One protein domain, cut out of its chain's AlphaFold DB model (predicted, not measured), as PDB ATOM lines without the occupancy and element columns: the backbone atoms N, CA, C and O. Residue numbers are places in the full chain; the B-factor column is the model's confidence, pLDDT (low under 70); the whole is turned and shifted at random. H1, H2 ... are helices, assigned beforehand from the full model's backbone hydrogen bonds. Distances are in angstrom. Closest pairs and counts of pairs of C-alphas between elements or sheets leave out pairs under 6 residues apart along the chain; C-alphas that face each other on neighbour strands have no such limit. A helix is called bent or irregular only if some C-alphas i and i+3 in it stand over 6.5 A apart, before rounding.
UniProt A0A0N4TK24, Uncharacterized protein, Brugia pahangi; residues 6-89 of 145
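Overview. This is residues 6 to 89 of the 145 residues of an uncharacterized protein of Brugia pahangi (UniProt A0A0N4TK24). The model is an open, loosely joined frame of four helices: H1, the longest, and H2, which folds back near it, make one side, H3 leads away from H2, and H4 lies at the far end, with a gap between H1 and H4. Residues 79 to 89, of which 79 to 84 belong to H4, stick out. The printed part has 84 residues, with H1, H2, H3 and H4 in chain order and no named strand; the class is all helix. It is only just loose, close to compact, with a radius of gyration of the C-alphas of 14.5 A, and spans 37 by 36 by 26 A.

Arrangement. Start from H1, residues 6 to 25: H2, residues 31 to 44, is near it, with 10 pairs of C-alphas within 10 A. With residues 31 to 35 alone, H2 touches H3, residues 55 to 69; their closest C-alphas, of Ser 35 and Leu 57, are 6.3 A apart. These two helices run opposite ways at a steep tilt of 54 degrees. H3 and H4, residues 71 to 84, are close but not clearly touching; their closest C-alphas, of Phe 67 and Phe 74, are 6.1 A apart. H4 is apart from H1 and H2. Every O i to N i+4 pair is within hydrogen-bond range in H1, H2 and H3; in H4, 8 of 10 are.

Along the chain. Find C-alpha 6 at (79.808, -9.541, 106.138); from there H1 runs 29.2 A to C-alpha 25. H2 measures 19.9 A and H3 21.0 A. H4 runs 19.4 A to C-alpha 84 at (54.846, -8.686, 105.852); it is irregular, with C-alphas 73 and 76 7.4 A apart.

Size, cuts and confidence. Look to Asn 28 and Ser 89 for the two C-alphas farthest apart, at 39.2 A. The printed part has no cut and no long link. Mean pLDDT of the printed part is 73.6; residues 27 to 29, 49 to 75 and 77 to 78 are under 70.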
ATOM      1  N   LEU A   6      79.982  -8.130 106.528       73.25
ATOM      2  CA  LEU A   6      79.808  -9.541 106.138       73.25
ATOM      3  C   LEU A   6      80.014 -10.507 107.317       73.25
ATOM      4  O   LEU A   6      79.308 -11.507 107.438       73.25
ATOM      5  N   GLU A   7      80.947 -10.180 108.209       75.75
ATOM      6  CA  GLU A   7      81.289 -10.998 109.375       75.75
ATOM      7  C   GLU A   7      80.123 -11.104 110.363       75.75
ATOM      8  O   GLU A   7      79.851 -12.183 110.885       75.75
ATOM      9  N   THR A   8      79.358 -10.024 110.560       78.44
ATOM     10  CA  THR A   8      78.175 -10.045 111.436       78.44
ATOM     11  C   THR A   8      77.090 -10.966 110.889       78.44
ATOM     12  O   THR A   8      76.421 -11.652 111.658       78.44
ATOM     13  N   TYR A   9      76.931 -11.031 109.565       77.56
ATOM     14  CA  TYR A   9      75.967 -11.938 108.944       77.56
ATOM     15  C   TYR A   9      76.382 -13.403 109.108       77.56
ATOM     16  O   TYR A   9      75.581 -14.226 109.547       77.56
ATOM     17  N   GLN A  10      77.652 -13.717 108.836       83.38
ATOM     18  CA  GLN A  10      78.197 -15.059 109.060       83.38
ATOM     19  C   GLN A  10      78.060 -15.478 110.529       83.38
ATOM     20  O   GLN A  10      77.697 -16.616 110.827       83.38
ATOM     21  N   LYS A  11      78.279 -14.539 111.456       84.19
ATOM     22  CA  LYS A  11      78.123 -14.774 112.892       84.19
ATOM     23  C   LYS A  11      76.660 -14.973 113.302       84.19
ATOM     24  O   LYS A  11      76.379 -15.814 114.153       84.19
ATOM     25  N   ALA A  12      75.719 -14.269 112.674       81.19
ATOM     26  CA  ALA A  12      74.289 -14.486 112.881       81.19
ATOM     27  C   ALA A  12      73.832 -15.863 112.362       81.19
ATOM     28  O   ALA A  12      73.073 -16.554 113.042       81.19
ATOM     29  N   GLU A  13      74.328 -16.294 111.198       86.12
ATOM     30  CA  GLU A  13      74.047 -17.630 110.654       86.12
ATOM     31  C   GLU A  13      74.623 -18.735 111.552       86.12
ATOM     32  O   GLU A  13      73.951 -19.725 111.846       86.12
ATOM     33  N   TRP A  14      75.853 -18.547 112.036       91.06
ATOM     34  CA  TRP A  14      76.468 -19.428 113.026       91.06
ATOM     35  C   TRP A  14      75.624 -19.514 114.303       91.06
ATOM     36  O   TRP A  14      75.300 -20.615 114.749       91.06
ATOM     37  N   PHE A  15      75.195 -18.373 114.847       87.31
ATOM     38  CA  PHE A  15      74.386 -18.336 116.062       87.31
ATOM     39  C   PHE A  15      73.056 -19.085 115.895       87.31
ATOM     40  O   PHE A  15      72.666 -19.848 116.778       87.31
ATOM     41  N   ALA A  16      72.394 -18.945 114.742       84.75
ATOM     42  CA  ALA A  16      71.171 -19.686 114.438       84.75
ATOM     43  C   ALA A  16      71.387 -21.212 114.440       84.75
ATOM     44  O   ALA A  16      70.545 -21.947 114.962       84.75
ATOM     45  N   LYS A  17      72.519 -21.692 113.906       87.56
ATOM     46  CA  LYS A  17      72.873 -23.123 113.905       87.56
ATOM     47  C   LYS A  17      73.107 -23.643 115.322       87.56
ATOM     48  O   LYS A  17      72.480 -24.621 115.721       87.56
ATOM     49  N   VAL A  18      73.928 -22.946 116.108       88.56
ATOM     50  CA  VAL A  18      74.238 -23.346 117.491       88.56
ATOM     51  C   VAL A  18      72.983 -23.320 118.370       88.56
ATOM     52  O   VAL A  18      72.768 -24.226 119.172       88.56
ATOM     53  N   LEU A  19      72.101 -22.332 118.194       86.25
ATOM     54  CA  LEU A  19      70.822 -22.266 118.905       86.25
ATOM     55  C   LEU A  19      69.915 -23.464 118.571       86.25
ATOM     56  O   LEU A  19      69.281 -24.029 119.467       86.25
ATOM     57  N   ALA A  20      69.855 -23.882 117.304       82.75
ATOM     58  CA  ALA A  20      69.088 -25.057 116.889       82.75
ATOM     59  C   ALA A  20      69.655 -26.360 117.490       82.75
ATOM     60  O   ALA A  20      68.902 -27.216 117.960       82.75
ATOM     61  N   GLU A  21      70.978 -26.501 117.543       86.12
ATOM     62  CA  GLU A  21      71.650 -27.649 118.171       86.12
ATOM     63  C   GLU A  21      71.429 -27.688 119.694       86.12
ATOM     64  O   GLU A  21      71.092 -28.726 120.269       86.12
ATOM     65  N   TYR A  22      71.540 -26.540 120.362       83.31
ATOM     66  CA  TYR A  22      71.331 -26.433 121.805       83.31
ATOM     67  C   TYR A  22      69.880 -26.741 122.206       83.31
ATOM     68  O   TYR A  22      69.617 -27.474 123.159       83.31
ATOM     69  N   THR A  23      68.912 -26.236 121.441       78.88
ATOM     70  CA  THR A  23      67.484 -26.468 121.709       78.88
ATOM     71  C   THR A  23      67.019 -27.882 121.358       78.88
ATOM     72  O   THR A  23      66.101 -28.386 122.001       78.88
ATOM     73  N   SER A  24      67.649 -28.547 120.385       78.62
ATOM     74  CA  SER A  24      67.335 -29.938 120.024       78.62
ATOM     75  C   SER A  24      67.972 -30.975 120.956       78.62
ATOM     76  O   SER A  24      67.412 -32.056 121.134       78.62
ATOM     77  N   SER A  25      69.104 -30.651 121.588       78.31
ATOM     78  CA  SER A  25      69.799 -31.550 122.520       78.31
ATOM     79  C   SER A  25      69.202 -31.565 123.935       78.31
ATOM     80  O   SER A  25      69.309 -32.576 124.631       78.31
ATOM     81  N   LEU A  26      68.515 -30.497 124.367       73.06
ATOM     82  CA  LEU A  26      67.866 -30.427 125.681       73.06
ATOM     83  C   LEU A  26      66.344 -30.629 125.581       73.06
ATOM     84  O   LEU A  26      65.574 -29.684 125.427       73.06
ATOM     85  N   GLY A  27      65.886 -31.870 125.776       62.62
ATOM     86  CA  GLY A  27      64.465 -32.252 125.689       62.62
ATOM     87  C   GLY A  27      63.505 -31.579 126.691       62.62
ATOM     88  O   GLY A  27      62.295 -31.717 126.547       62.62
ATOM     89  N   ASN A  28      64.010 -30.846 127.692       66.81
ATOM     90  CA  ASN A  28      63.212 -30.059 128.643       66.81
ATOM     91  C   ASN A  28      63.913 -28.735 128.988       66.81
ATOM     92  O   ASN A  28      64.246 -28.449 130.140       66.81
ATOM     93  N   LEU A  29      64.166 -27.922 127.966       69.81
ATOM     94  CA  LEU A  29      64.817 -26.634 128.150       69.81
ATOM     95  C   LEU A  29      63.870 -25.626 128.822       69.81
ATOM     96  O   LEU A  29      62.836 -25.236 128.271       69.81
ATOM     97  N   GLN A  30      64.216 -25.196 130.036       74.81
ATOM     98  CA  GLN A  30      63.507 -24.106 130.699       74.81
ATOM     99  C   GLN A  30      63.845 -22.778 130.017       74.81
ATOM    100  O   GLN A  30      65.004 -22.505 129.713       74.81
ATOM    101  N   VAL A  31      62.834 -21.922 129.827       72.25
ATOM    102  CA  VAL A  31      62.995 -20.595 129.199       72.25
ATOM    103  C   VAL A  31      64.071 -19.764 129.899       72.25
ATOM    104  O   VAL A  31      64.807 -19.043 129.239       72.25
ATOM    105  N   HIS A  32      64.178 -19.894 131.222       75.38
ATOM    106  CA  HIS A  32      65.196 -19.204 132.006       75.38
ATOM    107  C   HIS A  32      66.616 -19.624 131.603       75.38
ATOM    108  O   HIS A  32      67.416 -18.763 131.258       75.38
ATOM    109  N   ASN A  33      66.877 -20.932 131.542       78.94
ATOM    110  CA  ASN A  33      68.186 -21.483 131.180       78.94
ATOM    111  C   ASN A  33      68.556 -21.167 129.724       78.94
ATOM    112  O   ASN A  33      69.719 -20.939 129.417       78.94
ATOM    113  N   LEU A  34      67.572 -21.145 128.817       81.50
ATOM    114  CA  LEU A  34      67.803 -20.727 127.433       81.50
ATOM    115  C   LEU A  34      68.133 -19.231 127.344       81.50
ATOM    116  O   LEU A  34      69.019 -18.842 126.597       81.50
ATOM    117  N   SER A  35      67.423 -18.398 128.103       79.44
ATOM    118  CA  SER A  35      67.641 -16.950 128.144       79.44
ATOM    119  C   SER A  35      69.029 -16.600 128.680       79.44
ATOM    120  O   SER A  35      69.727 -15.794 128.073       79.44
ATOM    121  N   GLU A  36      69.449 -17.251 129.767       82.81
ATOM    122  CA  GLU A  36      70.789 -17.099 130.344       82.81
ATOM    123  C   GLU A  36      71.877 -17.542 129.361       82.81
ATOM    124  O   GLU A  36      72.776 -16.765 129.061       82.81
ATOM    125  N   TRP A  37      71.717 -18.713 128.738       87.00
ATOM    126  CA  TRP A  37      72.654 -19.199 127.723       87.00
ATOM    127  C   TRP A  37      72.758 -18.270 126.500       87.00
ATOM    128  O   TRP A  37      73.850 -18.026 125.991       87.00
ATOM    129  N   ILE A  38      71.636 -17.706 126.035       84.44
ATOM    130  CA  ILE A  38      71.651 -16.705 124.959       84.44
ATOM    131  C   ILE A  38      72.392 -15.442 125.416       84.44
ATOM    132  O   ILE A  38      73.177 -14.902 124.640       84.44
ATOM    133  N   CYS A  39      72.165 -14.971 126.646       82.75
ATOM    134  CA  CYS A  39      72.877 -13.809 127.181       82.75
ATOM    135  C   CYS A  39      74.385 -14.055 127.222       82.75
ATOM    136  O   CYS A  39      75.134 -13.196 126.772       82.75
ATOM    137  N   ASP A  40      74.819 -15.237 127.660       85.44
ATOM    138  CA  ASP A  40      76.236 -15.596 127.702       85.44
ATOM    139  C   ASP A  40      76.874 -15.570 126.308       85.44
ATOM    140  O   ASP A  40      78.000 -15.102 126.152       85.44
ATOM    141  N   ILE A  41      76.170 -16.030 125.271       85.12
ATOM    142  CA  ILE A  41      76.676 -15.927 123.897       85.12
ATOM    143  C   ILE A  41      76.722 -14.470 123.440       85.12
ATOM    144  O   ILE A  41      77.705 -14.046 122.841       85.12
ATOM    145  N   LEU A  42      75.686 -13.678 123.709       83.69
ATOM    146  CA  LEU A  42      75.677 -12.271 123.309       83.69
ATOM    147  C   LEU A  42      76.786 -11.470 124.007       83.69
ATOM    148  O   LEU A  42      77.445 -10.661 123.354       83.69
ATOM    149  N   ASP A  43      77.051 -11.751 125.281       82.50
ATOM    150  CA  ASP A  43      78.111 -11.109 126.055       82.50
ATOM    151  C   ASP A  43      79.506 -11.558 125.581       82.50
ATOM    152  O   ASP A  43      80.365 -10.713 125.335       82.50
ATOM    153  N   ASN A  44      79.743 -12.861 125.395       83.12
ATOM    154  CA  ASN A  44      81.085 -13.379 125.088       83.12
ATOM    155  C   ASN A  44      81.442 -13.326 123.598       83.12
ATOM    156  O   ASN A  44      82.580 -13.030 123.241       83.12
ATOM    157  N   GLU A  45      80.483 -13.610 122.719       83.88
ATOM    158  CA  GLU A  45      80.728 -13.681 121.279       83.88
ATOM    159  C   GLU A  45      80.429 -12.356 120.591       83.88
ATOM    160  O   GLU A  45      81.201 -11.900 119.749       83.88
ATOM    161  N   PHE A  46      79.316 -11.713 120.926       79.62
ATOM    162  CA  PHE A  46      78.932 -10.462 120.273       79.62
ATOM    163  C   PHE A  46      79.432  -9.219 121.016       79.62
ATOM    164  O   PHE A  46      79.311  -8.119 120.480       79.62
ATOM    165  N   ASN A  47      80.018  -9.378 122.211       77.00
ATOM    166  CA  ASN A  47      80.410  -8.273 123.090       77.00
ATOM    167  C   ASN A  47      79.242  -7.287 123.325       77.00
ATOM    168  O   ASN A  47      79.420  -6.068 123.399       77.00
ATOM    169  N   LEU A  48      78.017  -7.824 123.373       74.12
ATOM    170  CA  LEU A  48      76.767  -7.083 123.476       74.12
ATOM    171  C   LEU A  48      76.214  -7.180 124.892       74.12
ATOM    172  O   LEU A  48      75.414  -8.057 125.199       74.12
ATOM    173  N   ILE A  49      76.548  -6.191 125.718       68.31
ATOM    174  CA  ILE A  49      75.957  -6.066 127.050       68.31
ATOM    175  C   ILE A  49      74.525  -5.544 126.910       68.31
ATOM    176  O   ILE A  49      74.273  -4.338 126.806       68.31
ATOM    177  N   LEU A  50      73.551  -6.450 126.928       65.19
ATOM    178  CA  LEU A  50      72.142  -6.068 126.928       65.19
ATOM    179  C   LEU A  50      71.786  -5.406 128.264       65.19
ATOM    180  O   LEU A  50      71.714  -6.051 129.299       65.19
ATOM    181  N   LYS A  51      71.484  -4.104 128.276       61.44
ATOM    182  CA  LYS A  51      71.075  -3.393 129.509       61.44
ATOM    183  C   LYS A  51      69.769  -3.940 130.111       61.44
ATOM    184  O   LYS A  51      69.524  -3.815 131.307       61.44
ATOM    185  N   VAL A  52      68.951  -4.588 129.281       58.94
ATOM    186  CA  VAL A  52      67.676  -5.224 129.631       58.94
ATOM    187  C   VAL A  52      67.809  -6.742 129.442       58.94
ATOM    188  O   VAL A  52      67.115  -7.345 128.629       58.94
ATOM    189  N   ARG A  53      68.757  -7.356 130.165       58.12
ATOM    190  CA  ARG A  53      69.181  -8.761 129.978       58.12
ATOM    191  C   ARG A  53      68.032  -9.764 129.965       58.12
ATOM    192  O   ARG A  53      67.994 -10.653 129.132       58.12
ATOM    193  N   TYR A  54      67.060  -9.606 130.860       58.66
ATOM    194  CA  TYR A  54      66.111 -10.687 131.124       58.66
ATOM    195  C   TYR A  54      64.694 -10.420 130.630       58.66
ATOM    196  O   TYR A  54      64.007 -11.366 130.267       58.66
ATOM    197  N   SER A  55      64.198  -9.180 130.605       61.06
ATOM    198  CA  SER A  55      62.768  -8.969 130.326       61.06
ATOM    199  C   SER A  55      62.427  -9.082 128.839       61.06
ATOM    200  O   SER A  55      61.488  -9.798 128.504       61.06
ATOM    201  N   ALA A  56      63.202  -8.466 127.942       60.81
ATOM    202  CA  ALA A  56      62.944  -8.530 126.499       60.81
ATOM    203  C   ALA A  56      63.163  -9.945 125.937       60.81
ATOM    204  O   ALA A  56      62.300 -10.478 125.235       60.81
ATOM    205  N   LEU A  57      64.270 -10.589 126.328       61.91
ATOM    206  CA  LEU A  57      64.573 -11.965 125.938       61.91
ATOM    207  C   LEU A  57      63.533 -12.944 126.484       61.91
ATOM    208  O   LEU A  57      63.003 -13.742 125.718       61.91
ATOM    209  N   ASN A  58      63.142 -12.848 127.760       62.38
ATOM    210  CA  ASN A  58      62.137 -13.762 128.313       62.38
ATOM    211  C   ASN A  58      60.751 -13.578 127.692       62.38
ATOM    212  O   ASN A  58      60.021 -14.561 127.586       62.38
ATOM    213  N   ILE A  59      60.355 -12.364 127.300       59.28
ATOM    214  CA  ILE A  59      59.076 -12.150 126.606       59.28
ATOM    215  C   ILE A  59      59.127 -12.810 125.225       59.28
ATOM    216  O   ILE A  59      58.260 -13.626 124.918       59.28
ATOM    217  N   SER A  60      60.184 -12.544 124.450       62.72
ATOM    218  CA  SER A  60      60.377 -13.117 123.112       62.72
ATOM    219  C   SER A  60      60.479 -14.651 123.139       62.72
ATOM    220  O   SER A  60      59.804 -15.344 122.373       62.72
ATOM    221  N   LEU A  61      61.227 -15.206 124.096       65.56
ATOM    222  CA  LEU A  61      61.381 -16.648 124.292       65.56
ATOM    223  C   LEU A  61      60.096 -17.319 124.788       65.56
ATOM    224  O   LEU A  61      59.800 -18.446 124.393       65.56
ATOM    225  N   LYS A  62      59.288 -16.652 125.621       63.00
ATOM    226  CA  LYS A  62      57.971 -17.173 126.024       63.00
ATOM    227  C   LYS A  62      57.007 -17.234 124.841       63.00
ATOM    228  O   LYS A  62      56.323 -18.242 124.682       63.00
ATOM    229  N   SER A  63      56.990 -16.219 123.978       59.91
ATOM    230  CA  SER A  63      56.220 -16.283 122.728       59.91
ATOM    231  C   SER A  63      56.746 -17.362 121.776       59.91
ATOM    232  O   SER A  63      55.956 -18.118 121.214       59.91
ATOM    233  N   GLY A  64      58.069 -17.515 121.654       62.59
ATOM    234  CA  GLY A  64      58.689 -18.544 120.814       62.59
ATOM    235  C   GLY A  64      58.445 -19.970 121.319       62.59
ATOM    236  O   GLY A  64      58.152 -20.868 120.539       62.59
ATOM    237  N   THR A  65      58.472 -20.200 122.631       62.00
ATOM    238  CA  THR A  65      58.171 -21.526 123.202       62.00
ATOM    239  C   THR A  65      56.698 -21.910 123.071       62.00
ATOM    240  O   THR A  65      56.399 -23.088 122.878       62.00
ATOM    241  N   LEU A  66      55.773 -20.944 123.117       57.69
ATOM    242  CA  LEU A  66      54.368 -21.177 122.761       57.69
ATOM    243  C   LEU A  66      54.225 -21.552 121.282       57.69
ATOM    244  O   LEU A  66      53.502 -22.494 120.960       57.69
ATOM    245  N   PHE A  67      54.978 -20.881 120.410       58.44
ATOM    246  CA  PHE A  67      55.038 -21.188 118.986       58.44
ATOM    247  C   PHE A  67      55.531 -22.622 118.723       58.44
ATOM    248  O   PHE A  67      54.953 -23.350 117.919       58.44
ATOM    249  N   TRP A  68      56.562 -23.062 119.451       62.00
ATOM    250  CA  TRP A  68      57.154 -24.397 119.306       62.00
ATOM    251  C   TRP A  68      56.282 -25.508 119.900       62.00
ATOM    252  O   TRP A  68      56.251 -26.613 119.366       62.00
ATOM    253  N   LYS A  69      55.550 -25.229 120.988       62.78
ATOM    254  CA  LYS A  69      54.624 -26.193 121.607       62.78
ATOM    255  C   LYS A  69      53.315 -26.346 120.835       62.78
ATOM    256  O   LYS A  69      52.715 -27.417 120.882       62.78
ATOM    257  N   PHE A  70      52.882 -25.310 120.117       61.59
ATOM    258  CA  PHE A  70      51.632 -25.312 119.353       61.59
ATOM    259  C   PHE A  70      51.844 -24.888 117.891       61.59
ATOM    260  O   PHE A  70      51.237 -23.917 117.429       61.59
ATOM    261  N   PRO A  71      52.654 -25.636 117.119       60.69
ATOM    262  CA  PRO A  71      53.040 -25.239 115.767       60.69
ATOM    263  C   PRO A  71      51.835 -25.139 114.823       60.69
ATOM    264  O   PRO A  71      51.806 -24.299 113.932       60.69
ATOM    265  N   TYR A  72      50.801 -25.958 115.026       60.03
ATOM    266  CA  TYR A  72      49.594 -25.944 114.194       60.03
ATOM    267  C   TYR A  72      48.704 -24.715 114.410       60.03
ATOM    268  O   TYR A  72      47.976 -24.341 113.497       60.03
ATOM    269  N   ILE A  73      48.766 -24.085 115.586       60.94
ATOM    270  CA  ILE A  73      47.933 -22.918 115.918       60.94
ATOM    271  C   ILE A  73      48.544 -21.646 115.328       60.94
ATOM    272  O   ILE A  73      47.824 -20.788 114.829       60.94
ATOM    273  N   PHE A  74      49.874 -21.552 115.327       58.81
ATOM    274  CA  PHE A  74      50.578 -20.332 114.948       58.81
ATOM    275  C   PHE A  74      51.151 -20.323 113.523       58.81
ATOM    276  O   PHE A  74      51.606 -19.278 113.066       58.81
ATOM    277  N   LYS A  75      51.100 -21.437 112.778       68.81
ATOM    278  CA  LYS A  75      51.478 -21.486 111.350       68.81
ATOM    279  C   LYS A  75      50.872 -20.368 110.483       68.81
ATOM    280  O   LYS A  75      51.647 -19.685 109.820       68.81
ATOM    281  N   PRO A  76      49.545 -20.132 110.488       70.81
ATOM    282  CA  PRO A  76      48.961 -19.093 109.638       70.81
ATOM    283  C   PRO A  76      49.374 -17.680 110.075       70.81
ATOM    284  O   PRO A  76      49.510 -16.783 109.247       70.81
ATOM    285  N   GLU A  77      49.603 -17.474 111.373       69.75
ATOM    286  CA  GLU A  77      50.089 -16.199 111.899       69.75
ATOM    287  C   GLU A  77      51.556 -15.966 111.511       69.75
ATOM    288  O   GLU A  77      51.899 -14.869 111.079       69.75
ATOM    289  N   LEU A  78      52.397 -17.004 111.549       68.06
ATOM    290  CA  LEU A  78      53.775 -16.941 111.064       68.06
ATOM    291  C   LEU A  78      53.840 -16.633 109.575       68.06
ATOM    292  O   LEU A  78      54.594 -15.754 109.183       68.06
ATOM    293  N   GLU A  79      53.061 -17.324 108.745       77.38
ATOM    294  CA  GLU A  79      53.035 -17.073 107.299       77.38
ATOM    295  C   GLU A  79      52.595 -15.636 106.990       77.38
ATOM    296  O   GLU A  79      53.162 -14.985 106.115       77.38
ATOM    297  N   ASN A  80      51.646 -15.102 107.762       80.12
ATOM    298  CA  ASN A  80      51.223 -13.707 107.675       80.12
ATOM    299  C   ASN A  80      52.299 -12.720 108.171       80.12
ATOM    300  O   ASN A  80      52.425 -11.616 107.650       80.12
ATOM    301  N   PHE A  81      53.093 -13.082 109.180       75.38
ATOM    302  CA  PHE A  81      54.238 -12.272 109.603       75.38
ATOM    303  C   PHE A  81      55.364 -12.296 108.567       75.38
ATOM    304  O   PHE A  81      55.908 -11.245 108.239       75.38
ATOM    305  N   LEU A  82      55.679 -13.468 108.015       75.88
ATOM    306  CA  LEU A  82      56.696 -13.639 106.981       75.88
ATOM    307  C   LEU A  82      56.325 -12.898 105.694       75.88
ATOM    308  O   LEU A  82      57.195 -12.297 105.074       75.88
ATOM    309  N   SER A  83      55.044 -12.872 105.319       78.88
ATOM    310  CA  SER A  83      54.578 -12.137 104.135       78.88
ATOM    311  C   SER A  83      54.623 -10.614 104.295       78.88
ATOM    312  O   SER A  83      54.627  -9.895 103.297       78.88
ATOM    313  N   LYS A  84      54.680 -10.113 105.536       81.38
ATOM    314  CA  LYS A  84      54.846  -8.686 105.852       81.38
ATOM    315  C   LYS A  84      56.305  -8.251 105.927       81.38
ATOM    316  O   LYS A  84      56.558  -7.047 105.987       81.38
ATOM    317  N   LEU A  85      57.255  -9.187 105.961       77.69
ATOM    318  CA  LEU A  85      58.666  -8.828 105.927       77.69
ATOM    319  C   LEU A  85      58.996  -8.236 104.549       77.69
ATOM    320  O   LEU A  85      58.575  -8.787 103.528       77.69
ATOM    321  N   PRO A  86      59.727  -7.109 104.495       79.31
ATOM    322  CA  PRO A  86      60.163  -6.548 103.228       79.31
ATOM    323  C   PRO A  86      61.012  -7.581 102.485       79.31
ATOM    324  O   PRO A  86      61.839  -8.268 103.087       79.31
ATOM    325  N   SER A  87      60.802  -7.693 101.173       77.44
ATOM    326  CA  SER A  87      61.605  -8.594 100.352       77.44
ATOM    327  C   SER A  87      63.076  -8.196 100.424       77.44
ATOM    328  O   SER A  87      63.413  -7.017 100.539       77.44
ATOM    329  N   GLU A  88      63.969  -9.174 100.301       75.62
ATOM    330  CA  GLU A  88      65.413  -8.926 100.298       75.62
ATOM    331  C   GLU A  88      65.810  -7.888  99.234       75.62
ATOM    332  O   GLU A  88      66.615  -6.997  99.494       75.62
ATOM    333  N   SER A  89      65.146  -7.917  98.074       74.00
ATOM    334  CA  SER A  89      65.300  -6.912  97.019       74.00
ATOM    335  C   SER A  89      64.888  -5.499  97.448       74.00
ATOM    336  O   SER A  89      65.543  -4.536  97.059       74.00
TER     337      SER A  89